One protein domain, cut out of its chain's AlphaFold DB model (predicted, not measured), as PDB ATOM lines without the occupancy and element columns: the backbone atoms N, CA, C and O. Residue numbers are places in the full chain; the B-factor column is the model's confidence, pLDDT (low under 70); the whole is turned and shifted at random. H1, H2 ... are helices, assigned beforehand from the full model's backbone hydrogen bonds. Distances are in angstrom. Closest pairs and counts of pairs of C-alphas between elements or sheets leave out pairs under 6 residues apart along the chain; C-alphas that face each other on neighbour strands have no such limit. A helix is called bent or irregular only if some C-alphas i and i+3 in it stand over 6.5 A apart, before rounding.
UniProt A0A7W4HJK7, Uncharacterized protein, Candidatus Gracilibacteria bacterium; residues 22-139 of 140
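AT A GLANCE: This is residues 22 to 139 of the 140 residues of an uncharacterized protein of Candidatus Gracilibacteria bacterium (UniProt A0A7W4HJK7). One very long helix, H4, folds back on itself as a V with unequal arms, and the three short helices H1, H2 and H3 are gathered between the arms, with H2 packed on both of them. The longer arm, H4b, runs on past this group, and its residues 116 to 138, with residue 139 after them, stick out free; without them the body spans 43 A along its longest axis, against 73 A for the whole. The printed part has 118 residues with four named helices, H1, H2, H3 and H4 in that order along the chain, and no named strand, and its class is all helix. The whole is loose, with a radius of gyration of the C-alphas of 19.3 A, and the C-alphas span 73 by 33 by 19 A.

IN THESE COORDINATES: H1 holds residues 22 to 28, begins at C-alpha 22 at (35.331, 18.192, -45.251) and is 10.0 A long from first to last C-alpha. H2 holds residues 38 to 47 and is 14.2 A long. H3 holds residues 53 to 65 and is 19.7 A long; it is irregular, with C-alphas 61 and 64 standing 7.3 A apart. H4 holds residues 68 to 138 and by its hydrogen bonds was assigned as one helix, but it is bent, with C-alphas 91 and 94 standing 8.9 A apart. Its first arm, H4a, holds residues 68 to 91, is 35.8 A long and ends at C-alpha 91 at (42.352, -10.291, -25.992). Its second arm, H4b, holds residues 94 to 138, is 66.1 A long and ends at C-alpha 138 at (57.748, 41.632, -73.431). Residues 92 and 93 belong to neither arm.

HOW THE PARTS SIT: H1 touches H2, about perpendicular at 75 degrees, and their closest C-alphas are those of Val 28 and Glu 38, 6.5 A apart. H1 also touches H3, which meets it with residues 60 to 64 alone; the closest C-alphas, of Val 28 and Ile 60, are 6.2 A apart, at a steep tilt of 55 degrees, the same way. H1 and H4a are apart. H2 touches H4a at a steep tilt of 38 degrees, the same way, with the C-alphas of Leu 44 and Phe 78 closest at 5.9 A; of H4a, residues 75 to 79 alone take part. H2 touches H4b too, at a steep tilt of 60 degrees, opposite ways, with the C-alphas of Glu 46 and Trp 107 closest at 6.2 A; of H4b, residues 100 to 107 alone take part. H2 and H3 are close but not clearly touching, with the C-alphas of Leu 45 and Lys 56 closest at 6.9 A. H3 touches H4b with residues 53 to 57 alone, meeting residues 106 to 110 alone; the closest C-alphas, of Thr 53 and Glu 106, are 5.5 A apart. H4a and H4b only just touch, with 3 pairs of C-alphas within 8 A, the closest being Val 89 and Ile 96 at 6.2 A; they run opposite ways at a tilt of 37 degrees, only just steep. Every O i to N i+4 pair is within hydrogen-bond range in H1, H2 and H4b, against 7 of 9 in H3 and 18 of 20 in H4a.

THE WHOLE: The two C-alphas farthest apart, those of Thr 91 and Gly 139, are 73.5 A from each other. Without residues 116 to 139, which stand free, the body of 94 residues spans 43 by 29 by 18 A. The printed part has no cut. The links H2 to H3 and H3 to H4 are tight, and the link H1 to H2 is short. The mean pLDDT of the printed part is 92.8, and no printed residue is under 70.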
ATOM      1  N   GLU A  22      36.017  17.492 -44.148       88.56
ATOM      2  CA  GLU A  22      35.331  18.192 -45.251       88.56
ATOM      3  C   GLU A  22      36.090  18.176 -46.585       88.56
ATOM      4  O   GLU A  22      35.488  17.968 -47.639       88.56
ATOM      5  N   ASN A  23      37.411  18.378 -46.565       87.31
ATOM      6  CA  ASN A  23      38.218  18.369 -47.789       87.31
ATOM      7  C   ASN A  23      38.307  16.977 -48.426       87.31
ATOM      8  O   ASN A  23      38.326  16.869 -49.650       87.31
ATOM      9  N   LEU A  24      38.342  15.919 -47.613       92.31
ATOM     10  CA  LEU A  24      38.346  14.541 -48.104       92.31
ATOM     11  C   LEU A  24      36.962  14.145 -48.613       92.31
ATOM     12  O   LEU A  24      36.866  13.528 -49.669       92.31
ATOM     13  N   LEU A  25      35.900  14.572 -47.925       92.50
ATOM     14  CA  LEU A  25      34.520  14.340 -48.351       92.50
ATOM     15  C   LEU A  25      34.274  14.926 -49.740       92.50
ATOM     16  O   LEU A  25      33.827  14.211 -50.627       92.50
ATOM     17  N   LYS A  26      34.687  16.177 -49.976       91.31
ATOM     18  CA  LYS A  26      34.597  16.808 -51.303       91.31
ATOM     19  C   LYS A  26      35.317  16.022 -52.399       91.31
ATOM     20  O   LYS A  26      34.845  16.023 -53.528       91.31
ATOM     21  N   ARG A  27      36.458  15.391 -52.092       90.50
ATOM     22  CA  ARG A  27      37.209  14.570 -53.058       90.50
ATOM     23  C   ARG A  27      36.486  13.267 -53.359       90.50
ATOM     24  O   ARG A  27      36.343  12.924 -54.525       90.50
ATOM     25  N   VAL A  28      36.020  12.577 -52.316       91.94
ATOM     26  CA  VAL A  28      35.284  11.320 -52.468       91.94
ATOM     27  C   VAL A  28      34.002  11.562 -53.255       91.94
ATOM     28  O   VAL A  28      33.784  10.821 -54.194       91.94
ATOM     29  N   SER A  29      33.257  12.646 -53.014       91.38
ATOM     30  CA  SER A  29      32.018  12.976 -53.748       91.38
ATOM     31  C   SER A  29      32.173  13.166 -55.269       91.38
ATOM     32  O   SER A  29      31.177  13.311 -55.977       91.38
ATOM     33  N   VAL A  30      33.394  13.183 -55.813       90.19
ATOM     34  CA  VAL A  30      33.635  13.206 -57.264       90.19
ATOM     35  C   VAL A  30      33.652  11.771 -57.809       90.19
ATOM     36  O   VAL A  30      34.694  11.245 -58.193       90.19
ATOM     37  N   HIS A  31      32.479  11.132 -57.864       87.56
ATOM     38  CA  HIS A  31      32.305   9.760 -58.367       87.56
ATOM     39  C   HIS A  31      31.117   9.631 -59.343       87.56
ATOM     40  O   HIS A  31      30.026   9.194 -58.987       87.56
ATOM     41  N   PRO A  32      31.289   9.976 -60.629       87.50
ATOM     42  CA  PRO A  32      30.169  10.005 -61.575       87.50
ATOM     43  C   PRO A  32      29.588   8.619 -61.914       87.50
ATOM     44  O   PRO A  32      28.533   8.542 -62.539       87.50
ATOM     45  N   LEU A  33      30.278   7.533 -61.548       87.25
ATOM     46  CA  LEU A  33      29.938   6.160 -61.937       87.25
ATOM     47  C   LEU A  33      29.315   5.329 -60.806       87.25
ATOM     48  O   LEU A  33      28.936   4.183 -61.046       87.25
ATOM     49  N   THR A  34      29.234   5.869 -59.587       94.31
ATOM     50  CA  THR A  34      28.832   5.118 -58.391       94.31
ATOM     51  C   THR A  34      27.949   5.945 -57.459       94.31
ATOM     52  O   THR A  34      27.906   7.173 -57.529       94.31
ATOM     53  N   SER A  35      27.217   5.246 -56.594       94.44
ATOM     54  CA  SER A  35      26.359   5.801 -55.552       94.44
ATOM     55  C   SER A  35      26.573   5.009 -54.267       94.44
ATOM     56  O   SER A  35      26.283   3.814 -54.212       94.44
ATOM     57  N   PHE A  36      27.065   5.665 -53.224       95.00
ATOM     58  CA  PHE A  36      27.318   5.074 -51.911       95.00
ATOM     59  C   PHE A  36      27.286   6.169 -50.840       95.00
ATOM     60  O   PHE A  36      27.241   7.347 -51.168       95.00
ATOM     61  N   ASP A  37      27.282   5.784 -49.564       95.44
ATOM     62  CA  ASP A  37      27.363   6.738 -48.455       95.44
ATOM     63  C   ASP A  37      28.827   7.159 -48.251       95.44
ATOM     64  O   ASP A  37      29.632   6.413 -47.685       95.44
ATOM     65  N   GLU A  38      29.185   8.346 -48.740       95.00
ATOM     66  CA  GLU A  38      30.554   8.865 -48.733       95.00
ATOM     67  C   GLU A  38      31.052   9.151 -47.315       95.00
ATOM     68  O   GLU A  38      32.238   8.973 -47.018       95.00
ATOM     69  N   ALA A  39      30.150   9.567 -46.420       94.25
ATOM     70  CA  ALA A  39      30.478   9.818 -45.023       94.25
ATOM     71  C   ALA A  39      30.805   8.505 -44.306       94.25
ATOM     72  O   ALA A  39      31.820   8.416 -43.613       94.25
ATOM     73  N   LYS A  40      29.994   7.464 -44.528       95.38
ATOM     74  CA  LYS A  40      30.256   6.119 -44.008       95.38
ATOM     75  C   LYS A  40      31.523   5.516 -44.611       95.38
ATOM     76  O   LYS A  40      32.308   4.917 -43.884       95.38
ATOM     77  N   PHE A  41      31.746   5.677 -45.913       96.62
ATOM     78  CA  PHE A  41      32.966   5.210 -46.570       96.62
ATOM     79  C   PHE A  41      34.217   5.853 -45.960       96.62
ATOM     80  O   PHE A  41      35.174   5.150 -45.642       96.62
ATOM     81  N   LEU A  42      34.200   7.172 -45.748       95.81
ATOM     82  CA  LEU A  42      35.316   7.873 -45.116       95.81
ATOM     83  C   LEU A  42      35.499   7.497 -43.647       95.81
ATOM     84  O   LEU A  42      36.641   7.368 -43.218       95.81
ATOM     85  N   ASP A  43      34.419   7.295 -42.890       95.19
ATOM     86  CA  ASP A  43      34.500   6.809 -41.507       95.19
ATOM     87  C   ASP A  43      35.168   5.430 -41.436       95.19
ATOM     88  O   ASP A  43      36.073   5.212 -40.628       95.19
ATOM     89  N   LEU A  44      34.778   4.515 -42.326       96.12
ATOM     90  CA  LEU A  44      35.387   3.193 -42.441       96.12
ATOM     91  C   LEU A  44      36.866   3.283 -42.842       96.12
ATOM     92  O   LEU A  44      37.711   2.625 -42.236       96.12
ATOM     93  N   LEU A  45      37.194   4.129 -43.821       96.50
ATOM     94  CA  LEU A  45      38.561   4.298 -44.302       96.50
ATOM     95  C   LEU A  45      39.480   4.950 -43.254       96.50
ATOM     96  O   LEU A  45      40.622   4.516 -43.104       96.50
ATOM     97  N   GLU A  46      38.999   5.960 -42.522       94.94
ATOM     98  CA  GLU A  46      39.730   6.620 -41.426       94.94
ATOM     99  C   GLU A  46      40.133   5.606 -40.351       94.94
ATOM    100  O   GLU A  46      41.274   5.611 -39.885       94.94
ATOM    101  N   HIS A  47      39.206   4.720 -39.986       93.81
ATOM    102  CA  HIS A  47      39.390   3.761 -38.900       93.81
ATOM    103  C   HIS A  47      39.974   2.412 -39.345       93.81
ATOM    104  O   HIS A  47      40.192   1.549 -38.494       93.81
ATOM    105  N   SER A  48      40.267   2.228 -40.637       94.88
ATOM    106  CA  SER A  48      40.961   1.032 -41.118       94.88
ATOM    107  C   SER A  48      42.366   0.951 -40.513       94.88
ATOM    108  O   SER A  48      43.178   1.880 -40.637       94.88
ATOM    109  N   LEU A  49      42.660  -0.173 -39.859       93.69
ATOM    110  CA  LEU A  49      43.949  -0.449 -39.217       93.69
ATOM    111  C   LEU A  49      44.896  -1.220 -40.145       93.69
ATOM    112  O   LEU A  49      46.096  -1.278 -39.886       93.69
ATOM    113  N   SER A  50      44.361  -1.784 -41.228       92.81
ATOM    114  CA  SER A  50      45.100  -2.583 -42.206       92.81
ATOM    115  C   SER A  50      45.762  -1.740 -43.292       92.81
ATOM    116  O   SER A  50      46.689  -2.217 -43.939       92.81
ATOM    117  N   LEU A  51      45.309  -0.499 -43.500       94.88
ATOM    118  CA  LEU A  51      45.847   0.389 -44.531       94.88
ATOM    119  C   LEU A  51      46.825   1.417 -43.964       94.88
ATOM    120  O   LEU A  51      46.517   2.130 -43.009       94.88
ATOM    121  N   SER A  52      47.965   1.576 -44.628       93.69
ATOM    122  CA  SER A  52      48.900   2.683 -44.415       93.69
ATOM    123  C   SER A  52      48.372   4.014 -44.969       93.69
ATOM    124  O   SER A  52      47.458   4.050 -45.798       93.69
ATOM    125  N   THR A  53      49.004   5.128 -44.586       93.94
ATOM    126  CA  THR A  53      48.707   6.474 -45.116       93.94
ATOM    127  C   THR A  53      48.644   6.516 -46.646       93.94
ATOM    128  O   THR A  53      47.719   7.094 -47.215       93.94
ATOM    129  N   PHE A  54      49.608   5.890 -47.330       94.31
ATOM    130  CA  PHE A  54      49.677   5.901 -48.794       94.31
ATOM    131  C   PHE A  54      48.594   5.039 -49.437       94.31
ATOM    132  O   PHE A  54      48.076   5.398 -50.490       94.31
ATOM    133  N   GLU A  55      48.226   3.921 -48.817       96.00
ATOM    134  CA  GLU A  55      47.125   3.094 -49.309       96.00
ATOM    135  C   GLU A  55      45.792   3.818 -49.150       96.00
ATOM    136  O   GLU A  55      45.030   3.882 -50.111       96.00
ATOM    137  N   LYS A  56      45.557   4.465 -48.001       96.12
ATOM    138  CA  LYS A  56      44.382   5.320 -47.794       96.12
ATOM    139  C   LYS A  56      44.320   6.448 -48.833       96.12
ATOM    140  O   LYS A  56      43.273   6.652 -49.444       96.12
ATOM    141  N   LYS A  57      45.452   7.110 -49.116       96.00
ATOM    142  CA  LYS A  57      45.561   8.109 -50.197       96.00
ATOM    143  C   LYS A  57      45.167   7.526 -51.551       96.00
ATOM    144  O   LYS A  57      44.338   8.091 -52.252       96.00
ATOM    145  N   ARG A  58      45.736   6.371 -51.911       95.94
ATOM    146  CA  ARG A  58      45.447   5.699 -53.184       95.94
ATOM    147  C   ARG A  58      43.979   5.313 -53.312       95.94
ATOM    148  O   ARG A  58      43.453   5.399 -54.417       95.94
ATOM    149  N   VAL A  59      43.337   4.900 -52.218       95.94
ATOM    150  CA  VAL A  59      41.897   4.609 -52.191       95.94
ATOM    151  C   VAL A  59      41.115   5.875 -52.533       95.94
ATOM    152  O   VAL A  59      40.379   5.854 -53.512       95.94
ATOM    153  N   ILE A  60      41.343   6.982 -51.813       95.38
ATOM    154  CA  ILE A  60      40.671   8.275 -52.053       95.38
ATOM    155  C   ILE A  60      40.900   8.766 -53.488       95.38
ATOM    156  O   ILE A  60      39.943   9.118 -54.172       95.38
ATOM    157  N   ASP A  61      42.146   8.744 -53.964       95.00
ATOM    158  CA  ASP A  61      42.511   9.221 -55.303       95.00
ATOM    159  C   ASP A  61      41.916   8.348 -56.425       95.00
ATOM    160  O   ASP A  61      41.751   8.814 -57.552       95.00
ATOM    161  N   SER A  62      41.589   7.084 -56.133       94.94
ATOM    162  CA  SER A  62      41.023   6.154 -57.116       94.94
ATOM    163  C   SER A  62      39.495   6.135 -57.134       94.94
ATOM    164  O   SER A  62      38.951   5.615 -58.104       94.94
ATOM    165  N   VAL A  63      38.805   6.687 -56.121       94.19
ATOM    166  CA  VAL A  63      37.334   6.609 -55.966       94.19
ATOM    167  C   VAL A  63      36.588   6.969 -57.254       94.19
ATOM    168  O   VAL A  63      35.680   6.242 -57.650       94.19
ATOM    169  N   SER A  64      37.006   8.027 -57.955       93.00
ATOM    170  CA  SER A  64      36.357   8.491 -59.191       93.00
ATOM    171  C   SER A  64      36.379   7.469 -60.335       93.00
ATOM    172  O   SER A  64      35.586   7.571 -61.267       93.00
ATOM    173  N   ASN A  65      37.307   6.510 -60.275       93.88
ATOM    174  CA  ASN A  65      37.578   5.516 -61.311       93.88
ATOM    175  C   ASN A  65      37.145   4.098 -60.904       93.88
ATOM    176  O   ASN A  65      37.349   3.157 -61.672       93.88
ATOM    177  N   LEU A  66      36.590   3.922 -59.702       94.38
ATOM    178  CA  LEU A  66      36.095   2.632 -59.231       94.38
ATOM    179  C   LEU A  66      34.666   2.391 -59.722       94.38
ATOM    180  O   LEU A  66      33.847   3.302 -59.808       94.38
ATOM    181  N   SER A  67      34.364   1.135 -60.034       95.56
ATOM    182  CA  SER A  67      32.998   0.676 -60.298       95.56
ATOM    183  C   SER A  67      32.215   0.486 -58.997       95.56
ATOM    184  O   SER A  67      32.805   0.327 -57.928       95.56
ATOM    185  N   GLN A  68      30.881   0.427 -59.095       95.75
ATOM    186  CA  GLN A  68      30.007   0.229 -57.933       95.75
ATOM    187  C   GLN A  68      30.392  -1.028 -57.147       95.75
ATOM    188  O   GLN A  68      30.592  -0.962 -55.943       95.75
ATOM    189  N   PHE A  69      30.610  -2.140 -57.854       96.75
ATOM    190  CA  PHE A  69      31.034  -3.398 -57.245       96.75
ATOM    191  C   PHE A  69      32.344  -3.256 -56.455       96.75
ATOM    192  O   PHE A  69      32.468  -3.803 -55.366       96.75
ATOM    193  N   GLN A  70      33.321  -2.501 -56.970       96.56
ATOM    194  CA  GLN A  70      34.587  -2.287 -56.262       96.56
ATOM    195  C   GLN A  70      34.409  -1.438 -55.000       96.56
ATOM    196  O   GLN A  70      35.060  -1.716 -53.997       96.56
ATOM    197  N   ILE A  71      33.543  -0.421 -55.039       96.50
ATOM    198  CA  ILE A  71      33.212   0.379 -53.853       96.50
ATOM    199  C   ILE A  71      32.492  -0.476 -52.807       96.50
ATOM    200  O   ILE A  71      32.882  -0.452 -51.640       96.50
ATOM    201  N   ASP A  72      31.500  -1.264 -53.221       97.19
ATOM    202  CA  ASP A  72      30.732  -2.130 -52.326       97.19
ATOM    203  C   ASP A  72      31.644  -3.161 -51.639       97.19
ATOM    204  O   ASP A  72      31.579  -3.337 -50.421       97.19
ATOM    205  N   GLU A  73      32.550  -3.790 -52.394       97.56
ATOM    206  CA  GLU A  73      33.526  -4.735 -51.842       97.56
ATOM    207  C   GLU A  73      34.525  -4.047 -50.901       97.56
ATOM    208  O   GLU A  73      34.834  -4.600 -49.848       97.56
ATOM    209  N   LEU A  74      34.994  -2.831 -51.211       96.19
ATOM    210  CA  LEU A  74      35.849  -2.070 -50.290       96.19
ATOM    211  C   LEU A  74      35.129  -1.754 -48.978       96.19
ATOM    212  O   LEU A  74      35.684  -1.979 -47.904       96.19
ATOM    213  N   MET A  75      33.889  -1.264 -49.053       96.62
ATOM    214  CA  MET A  75      33.087  -0.980 -47.864       96.62
ATOM    215  C   MET A  75      32.877  -2.237 -47.024       96.62
ATOM    216  O   MET A  75      33.066  -2.195 -45.810       96.62
ATOM    217  N   LYS A  76      32.552  -3.359 -47.668       97.25
ATOM    218  CA  LYS A  76      32.383  -4.648 -47.002       97.25
ATOM    219  C   LYS A  76      33.667  -5.111 -46.315       97.25
ATOM    220  O   LYS A  76      33.621  -5.489 -45.150       97.25
ATOM    221  N   VAL A  77      34.815  -5.020 -46.990       97.19
ATOM    222  CA  VAL A  77      36.120  -5.367 -46.403       97.19
ATOM    223  C   VAL A  77      36.407  -4.529 -45.155       97.19
ATOM    224  O   VAL A  77      36.840  -5.085 -44.148       97.19
ATOM    225  N   PHE A  78      36.129  -3.222 -45.171       97.06
ATOM    226  CA  PHE A  78      36.319  -2.374 -43.987       97.06
ATOM    227  C   PHE A  78      35.315  -2.669 -42.861       97.06
ATOM    228  O   PHE A  78      35.653  -2.581 -41.677       97.06
ATOM    229  N   GLU A  79      34.074  -3.025 -43.195       96.62
ATOM    230  CA  GLU A  79      33.086  -3.453 -42.200       96.62
ATOM    231  C   GLU A  79      33.501  -4.758 -41.514       96.62
ATOM    232  O   GLU A  79      33.471  -4.835 -40.280       96.62
ATOM    233  N   ASP A  80      33.934  -5.744 -42.301       96.69
ATOM    234  CA  ASP A  80      34.434  -7.031 -41.820       96.69
ATOM    235  C   ASP A  80      35.690  -6.834 -40.958       96.69
ATOM    236  O   ASP A  80      35.770  -7.355 -39.842       96.69
ATOM    237  N   GLU A  81      36.624  -5.993 -41.410       95.25
ATOM    238  CA  GLU A  81      37.810  -5.584 -40.652       95.25
ATOM    239  C   GLU A  81      37.425  -5.061 -39.261       95.25
ATOM    240  O   GLU A  81      37.959  -5.510 -38.242       95.25
ATOM    241  N   ARG A  82      36.457  -4.139 -39.187       93.19
ATOM    242  CA  ARG A  82      36.011  -3.557 -37.915       93.19
ATOM    243  C   ARG A  82      35.436  -4.613 -36.969       93.19
ATOM    244  O   ARG A  82      35.609  -4.507 -35.750       93.19
ATOM    245  N   VAL A  83      34.725  -5.605 -37.503       94.69
ATOM    246  CA  VAL A  83      34.174  -6.717 -36.715       94.69
ATOM    247  C   VAL A  83      35.294  -7.605 -36.180       94.69
ATOM    248  O   VAL A  83      35.282  -7.926 -34.990       94.69
ATOM    249  N   GLU A  84      36.273  -7.961 -37.010       93.38
ATOM    250  CA  GLU A  84      37.410  -8.791 -36.597       93.38
ATOM    251  C   GLU A  84      38.278  -8.093 -35.545       93.38
ATOM    252  O   GLU A  84      38.544  -8.662 -34.483       93.38
ATOM    253  N   PHE A  85      38.620  -6.817 -35.743       91.25
ATOM    254  CA  PHE A  85      39.388  -6.074 -34.744       91.25
ATOM    255  C   PHE A  85      38.641  -5.922 -33.422       91.25
ATOM    256  O   PHE A  85      39.256  -6.019 -32.363       91.25
ATOM    257  N   ARG A  86      37.311  -5.763 -33.443       90.94
ATOM    258  CA  ARG A  86      36.514  -5.718 -32.209       90.94
ATOM    259  C   ARG A  86      36.627  -7.013 -31.402       90.94
ATOM    260  O   ARG A  86      36.656  -6.942 -30.175       90.94
ATOM    261  N   LYS A  87      36.701  -8.174 -32.060       93.12
ATOM    262  CA  LYS A  87      36.926  -9.458 -31.374       93.12
ATOM    263  C   LYS A  87      38.306  -9.483 -30.715       93.12
ATOM    264  O   LYS A  87      38.416  -9.911 -29.570       93.12
ATOM    265  N   LEU A  88      39.322  -8.954 -31.401       91.25
ATOM    266  CA  LEU A  88      40.692  -8.868 -30.888       91.25
ATOM    267  C   LEU A  88      40.849  -7.872 -29.734       91.25
ATOM    268  O   LEU A  88      41.708  -8.081 -28.889       91.25
ATOM    269  N   VAL A  89      40.011  -6.833 -29.612       89.38
ATOM    270  CA  VAL A  89      40.077  -5.901 -28.461       89.38
ATOM    271  C   VAL A  89      39.939  -6.635 -27.123       89.38
ATOM    272  O   VAL A  89      40.579  -6.247 -26.148       89.38
ATOM    273  N   ALA A  90      39.139  -7.704 -27.066       88.31
ATOM    274  CA  ALA A  90      38.937  -8.474 -25.840       88.31
ATOM    275  C   ALA A  90      40.213  -9.192 -25.360       88.31
ATOM    276  O   ALA A  90      40.359  -9.431 -24.164       88.31
ATOM    277  N   THR A  91      41.127  -9.527 -26.276       91.12
ATOM    278  CA  THR A  91      42.352 -10.291 -25.992       91.12
ATOM    279  C   THR A  91      43.623  -9.445 -26.085       91.12
ATOM    280  O   THR A  91      44.575  -9.683 -25.351       91.12
ATOM    281  N   GLU A  92      43.637  -8.438 -26.957       92.44
ATOM    282  CA  GLU A  92      44.812  -7.659 -27.364       92.44
ATOM    283  C   GLU A  92      44.575  -6.140 -27.263       92.44
ATOM    284  O   GLU A  92      45.172  -5.346 -27.991       92.44
ATOM    285  N   GLY A  93      43.697  -5.704 -26.355       89.62
ATOM    286  CA  GLY A  93      43.219  -4.318 -26.273       89.62
ATOM    287  C   GLY A  93      44.308  -3.235 -26.244       89.62
ATOM    288  O   GLY A  93      44.150  -2.212 -26.908       89.62
ATOM    289  N   GLU A  94      45.428  -3.454 -25.547       90.69
ATOM    290  CA  GLU A  94      46.549  -2.494 -25.517       90.69
ATOM    291  C   GLU A  94      47.243  -2.353 -26.882       90.69
ATOM    292  O   GLU A  94      47.558  -1.241 -27.308       90.69
ATOM    293  N   ILE A  95      47.415  -3.460 -27.615       90.94
ATOM    294  CA  ILE A  95      47.991  -3.447 -28.967       90.94
ATOM    295  C   ILE A  95      47.037  -2.715 -29.913       90.94
ATOM    296  O   ILE A  95      47.456  -1.804 -30.632       90.94
ATOM    297  N   ILE A  96      45.742  -3.051 -29.865       91.94
ATOM    298  CA  ILE A  96      44.728  -2.406 -30.706       91.94
ATOM    299  C   ILE A  96      44.640  -0.907 -30.416       91.94
ATOM    300  O   ILE A  96      44.570  -0.105 -31.344       91.94
ATOM    301  N   LYS A  97      44.719  -0.496 -29.149       91.31
ATOM    302  CA  LYS A  97      44.744   0.920 -28.774       91.31
ATOM    303  C   LYS A  97      45.934   1.651 -29.397       91.31
ATOM    304  O   LYS A  97      45.757   2.749 -29.923       91.31
ATOM    305  N   GLY A  98      47.121   1.041 -29.392       92.19
ATOM    306  CA  GLY A  98      48.297   1.583 -30.075       92.19
ATOM    307  C   GLY A  98      48.088   1.732 -31.586       92.19
ATOM    308  O   GLY A  98      48.414   2.776 -32.154       92.19
ATOM    309  N   LEU A  99      47.483   0.727 -32.229       91.75
ATOM    310  CA  LEU A  99      47.154   0.767 -33.657       91.75
ATOM    311  C   LEU A  99      46.137   1.863 -33.992       91.75
ATOM    312  O   LEU A  99      46.329   2.577 -34.970       91.75
ATOM    313  N   VAL A 100      45.107   2.052 -33.165       91.88
ATOM    314  CA  VAL A 100      44.108   3.119 -33.348       91.88
ATOM    315  C   VAL A 100      44.755   4.501 -33.263       91.88
ATOM    316  O   VAL A 100      44.496   5.355 -34.110       91.88
ATOM    317  N   VAL A 101      45.639   4.726 -32.285       92.44
ATOM    318  CA  VAL A 101      46.369   6.000 -32.161       92.44
ATOM    319  C   VAL A 101      47.263   6.240 -33.378       92.44
ATOM    320  O   VAL A 101      47.289   7.347 -33.919       92.44
ATOM    321  N   LYS A 102      47.964   5.202 -33.845       91.44
ATOM    322  CA  LYS A 102      48.775   5.272 -35.062       91.44
ATOM    323  C   LYS A 102      47.916   5.616 -36.283       91.44
ATOM    324  O   LYS A 102      48.248   6.563 -36.991       91.44
ATOM    325  N   ALA A 103      46.807   4.909 -36.496       92.31
ATOM    326  CA  ALA A 103      45.904   5.131 -37.622       92.31
ATOM    327  C   ALA A 103      45.323   6.554 -37.622       92.31
ATOM    328  O   ALA A 103      45.300   7.205 -38.664       92.31
ATOM    329  N   GLN A 104      44.950   7.083 -36.451       93.44
ATOM    330  CA  GLN A 104      44.516   8.475 -36.306       93.44
ATOM    331  C   GLN A 104      45.623   9.461 -36.707       93.44
ATOM    332  O   GLN A 104      45.373  10.410 -37.449       93.44
ATOM    333  N   ASN A 105      46.854   9.250 -36.240       92.81
ATOM    334  CA  ASN A 105      47.981  10.121 -36.580       92.81
ATOM    335  C   ASN A 105      48.308  10.087 -38.078       92.81
ATOM    336  O   ASN A 105      48.637  11.120 -38.663       92.81
ATOM    337  N   GLU A 106      48.225   8.907 -38.685       93.06
ATOM    338  CA  GLU A 106      48.404   8.703 -40.120       93.06
ATOM    339  C   GLU A 106      47.298   9.376 -40.935       93.06
ATOM    340  O   GLU A 106      47.582   9.965 -41.977       93.06
ATOM    341  N   TRP A 107      46.056   9.351 -40.448       95.38
ATOM    342  CA  TRP A 107      44.934  10.033 -41.088       95.38
ATOM    343  C   TRP A 107      45.087  11.554 -41.075       95.38
ATOM    344  O   TRP A 107      44.886  12.209 -42.095       95.38
ATOM    345  N   GLU A 108      45.510  12.135 -39.953       93.94
ATOM    346  CA  GLU A 108      45.797  13.573 -39.901       93.94
ATOM    347  C   GLU A 108      46.976  13.940 -40.817       93.94
ATOM    348  O   GLU A 108      46.903  14.914 -41.561       93.94
ATOM    349  N   GLN A 109      48.018  13.104 -40.877       93.38
ATOM    350  CA  GLN A 109      49.113  13.297 -41.833       93.38
ATOM    351  C   GLN A 109      48.646  13.247 -43.292       93.38
ATOM    352  O   GLN A 109      49.158  13.987 -44.128       93.38
ATOM    353  N   LEU A 110      47.687  12.380 -43.618       94.56
ATOM    354  CA  LEU A 110      47.105  12.320 -44.955       94.56
ATOM    355  C   LEU A 110      46.445  13.653 -45.338       94.56
ATOM    356  O   LEU A 110      46.609  14.123 -46.464       94.56
ATOM    357  N   LYS A 111      45.730  14.287 -44.402       93.44
ATOM    358  CA  LYS A 111      45.117  15.607 -44.616       93.44
ATOM    359  C   LYS A 111      46.169  16.693 -44.827       93.44
ATOM    360  O   LYS A 111      45.985  17.541 -45.705       93.44
ATOM    361  N   ASP A 112      47.267  16.647 -44.073       92.25
ATOM    362  CA  ASP A 112      48.401  17.561 -44.253       92.25
ATOM    363  C   ASP A 112      48.971  17.437 -45.672       92.25
ATOM    364  O   ASP A 112      49.070  18.443 -46.377       92.25
ATOM    365  N   ILE A 113      49.219  16.204 -46.137       93.69
ATOM    366  CA  ILE A 113      49.703  15.918 -47.499       93.69
ATOM    367  C   ILE A 113      48.774  16.538 -48.545       93.69
ATOM    368  O   ILE A 113      49.232  17.276 -49.413       93.69
ATOM    369  N   TYR A 114      47.462  16.313 -48.450       92.69
ATOM    370  CA  TYR A 114      46.517  16.898 -49.408       92.69
ATOM    371  C   TYR A 114      46.473  18.428 -49.364       92.69
ATOM    372  O   TYR A 114      46.230  19.070 -50.390       92.69
ATOM    373  N   THR A 115      46.684  19.021 -48.189       91.00
ATOM    374  CA  THR A 115      46.714  20.477 -48.014       91.00
ATOM    375  C   THR A 115      47.985  21.077 -48.613       91.00
ATOM    376  O   THR A 115      47.944  22.157 -49.206       91.00
ATOM    377  N   GLU A 116      49.119  20.397 -48.463       91.56
ATOM    378  CA  GLU A 116      50.396  20.782 -49.063       91.56
ATOM    379  C   GLU A 116      50.373  20.618 -50.585       91.56
ATOM    380  O   GLU A 116      50.746  21.554 -51.290       91.56
ATOM    381  N   GLU A 117      49.848  19.502 -51.099       91.38
ATOM    382  CA  GLU A 117      49.654  19.272 -52.539       91.38
ATOM    383  C   GLU A 117      48.775  20.367 -53.165       91.38
ATOM    384  O   GLU A 117      49.118  20.917 -54.210       91.38
ATOM    385  N   ALA A 118      47.670  20.741 -52.507       89.00
ATOM    386  CA  ALA A 118      46.795  21.812 -52.981       89.00
ATOM    387  C   ALA A 118      47.494  23.184 -52.993       89.00
ATOM    388  O   ALA A 118      47.352  23.939 -53.955       89.00
ATOM    389  N   ARG A 119      48.279  23.501 -51.953       90.75
ATOM    390  CA  ARG A 119      49.073  24.740 -51.894       90.75
ATOM    391  C   ARG A 119      50.147  24.784 -52.979       90.75
ATOM    392  O   ARG A 119      50.305  25.815 -53.627       90.75
ATOM    393  N   ALA A 120      50.862  23.682 -53.190       92.56
ATOM    394  CA  ALA A 120      51.890  23.579 -54.218       92.56
ATOM    395  C   ALA A 120      51.299  23.726 -55.631       92.56
ATOM    396  O   ALA A 120      51.861  24.447 -56.454       92.56
ATOM    397  N   ALA A 121      50.145  23.103 -55.892       90.50
ATOM    398  CA  ALA A 121      49.447  23.220 -57.170       90.50
ATOM    399  C   ALA A 121      48.988  24.660 -57.458       90.50
ATOM    400  O   ALA A 121      49.167  25.148 -58.573       90.50
ATOM    401  N   GLU A 122      48.449  25.367 -56.459       91.06
ATOM    402  CA  GLU A 122      48.046  26.768 -56.632       91.06
ATOM    403  C   GLU A 122      49.252  27.688 -56.855       91.06
ATOM    404  O   GLU A 122      49.210  28.552 -57.728       91.06
ATOM    405  N   GLN A 123      50.351  27.480 -56.124       91.00
ATOM    406  CA  GLN A 123      51.574  28.257 -56.322       91.00
ATOM    407  C   GLN A 123      52.136  28.073 -57.739       91.00
ATOM    408  O   GLN A 123      52.442  29.060 -58.405       91.00
ATOM    409  N   ALA A 124      52.193  26.832 -58.232       91.62
ATOM    410  CA  ALA A 124      52.626  26.542 -59.596       91.62
ATOM    411  C   ALA A 124      51.737  27.241 -60.642       91.62
ATOM    412  O   ALA A 124      52.251  27.827 -61.595       91.62
ATOM    413  N   ARG A 125      50.414  27.254 -60.426       92.12
ATOM    414  CA  ARG A 125      49.449  27.946 -61.293       92.12
ATOM    415  C   ARG A 125      49.675  29.460 -61.325       92.12
ATOM    416  O   ARG A 125      49.611  30.067 -62.392       92.12
ATOM    417  N   LEU A 126      49.939  30.080 -60.173       90.75
ATOM    418  CA  LEU A 126      50.219  31.518 -60.082       90.75
ATOM    419  C   LEU A 126      51.541  31.893 -60.760       90.75
ATOM    420  O   LEU A 126      51.630  32.945 -61.392       90.75
ATOM    421  N   ASP A 127      52.566  31.054 -60.631       90.62
ATOM    422  CA  ASP A 127      53.866  31.303 -61.254       90.62
ATOM    423  C   ASP A 127      53.803  31.152 -62.781       90.62
ATOM    424  O   ASP A 127      54.387  31.969 -63.495       90.62
ATOM    425  N   GLU A 128      53.026  30.191 -63.291       91.62
ATOM    426  CA  GLU A 128      52.737  30.053 -64.724       91.62
ATOM    427  C   GLU A 128      51.993  31.280 -65.275       91.62
ATOM    428  O   GLU A 128      52.416  31.862 -66.276       91.62
ATOM    429  N   GLN A 129      50.957  31.756 -64.574       91.88
ATOM    430  CA  GLN A 129      50.216  32.963 -64.964       91.88
ATOM    431  C   GLN A 129      51.114  34.203 -65.020       91.88
ATOM    432  O   GLN A 129      51.086  34.943 -66.003       91.88
ATOM    433  N   LYS A 130      51.964  34.411 -64.006       92.06
ATOM    434  CA  LYS A 130      52.933  35.517 -64.003       92.06
ATOM    435  C   LYS A 130      53.934  35.396 -65.147       92.06
ATOM    436  O   LYS A 130      54.275  36.401 -65.766       92.06
ATOM    437  N   ALA A 131      54.420  34.189 -65.433       90.25
ATOM    438  CA  ALA A 131      55.345  33.965 -66.536       90.25
ATOM    439  C   ALA A 131      54.703  34.326 -67.885       90.25
ATOM    440  O   ALA A 131      55.340  34.986 -68.707       90.25
ATOM    441  N   ASP A 132      53.443  33.956 -68.098       90.94
ATOM    442  CA  ASP A 132      52.706  34.279 -69.320       90.94
ATOM    443  C   ASP A 132      52.371  35.773 -69.437       90.94
ATOM    444  O   ASP A 132      52.483  36.351 -70.521       90.94
ATOM    445  N   GLU A 133      52.053  36.443 -68.326       90.75
ATOM    446  CA  GLU A 133      51.901  37.902 -68.290       90.75
ATOM    447  C   GLU A 133      53.205  38.627 -68.647       90.75
ATOM    448  O   GLU A 133      53.190  39.601 -69.409       90.75
ATOM    449  N   ILE A 134      54.348  38.138 -68.153       89.12
ATOM    450  CA  ILE A 134      55.667  38.686 -68.485       89.12
ATOM    451  C   ILE A 134      55.968  38.483 -69.976       89.12
ATOM    452  O   ILE A 134      56.369  39.444 -70.631       89.12
ATOM    453  N   LYS A 135      55.725  37.290 -70.544       90.00
ATOM    454  CA  LYS A 135      55.894  37.037 -71.994       90.00
ATOM    455  C   LYS A 135      55.068  38.018 -72.828       90.00
ATOM    456  O   LYS A 135      55.615  38.699 -73.694       90.00
ATOM    457  N   LYS A 136      53.786  38.180 -72.484       90.50
ATOM    458  CA  LYS A 136      52.873  39.111 -73.157       90.50
ATOM    459  C   LYS A 136      53.340  40.565 -73.052       90.50
ATOM    460  O   LYS A 136      53.230  41.315 -74.019       90.50
ATOM    461  N   THR A 137      53.869  40.967 -71.896       85.88
ATOM    462  CA  THR A 137      54.392  42.328 -71.669       85.88
ATOM    463  C   THR A 137      55.682  42.586 -72.451       85.88
ATOM    464  O   THR A 137      55.911  43.704 -72.904       85.88
ATOM    465  N   LEU A 138      56.509  41.557 -72.650       88.12
ATOM    466  CA  LEU A 138      57.748  41.632 -73.431       88.12
ATOM    467  C   LEU A 138      57.530  41.481 -74.950       88.12
ATOM    468  O   LEU A 138      58.490  41.617 -75.707       88.12
ATOM    469  N   GLY A 139      56.293  41.241 -75.400       77.31
ATOM    470  CA  GLY A 139      55.948  41.103 -76.819       77.31
ATOM    471  C   GLY A 139      56.429  39.799 -77.467       77.31
ATOM    472  O   GLY A 139      56.655  39.787 -78.677       77.31
TER     473      GLY A 139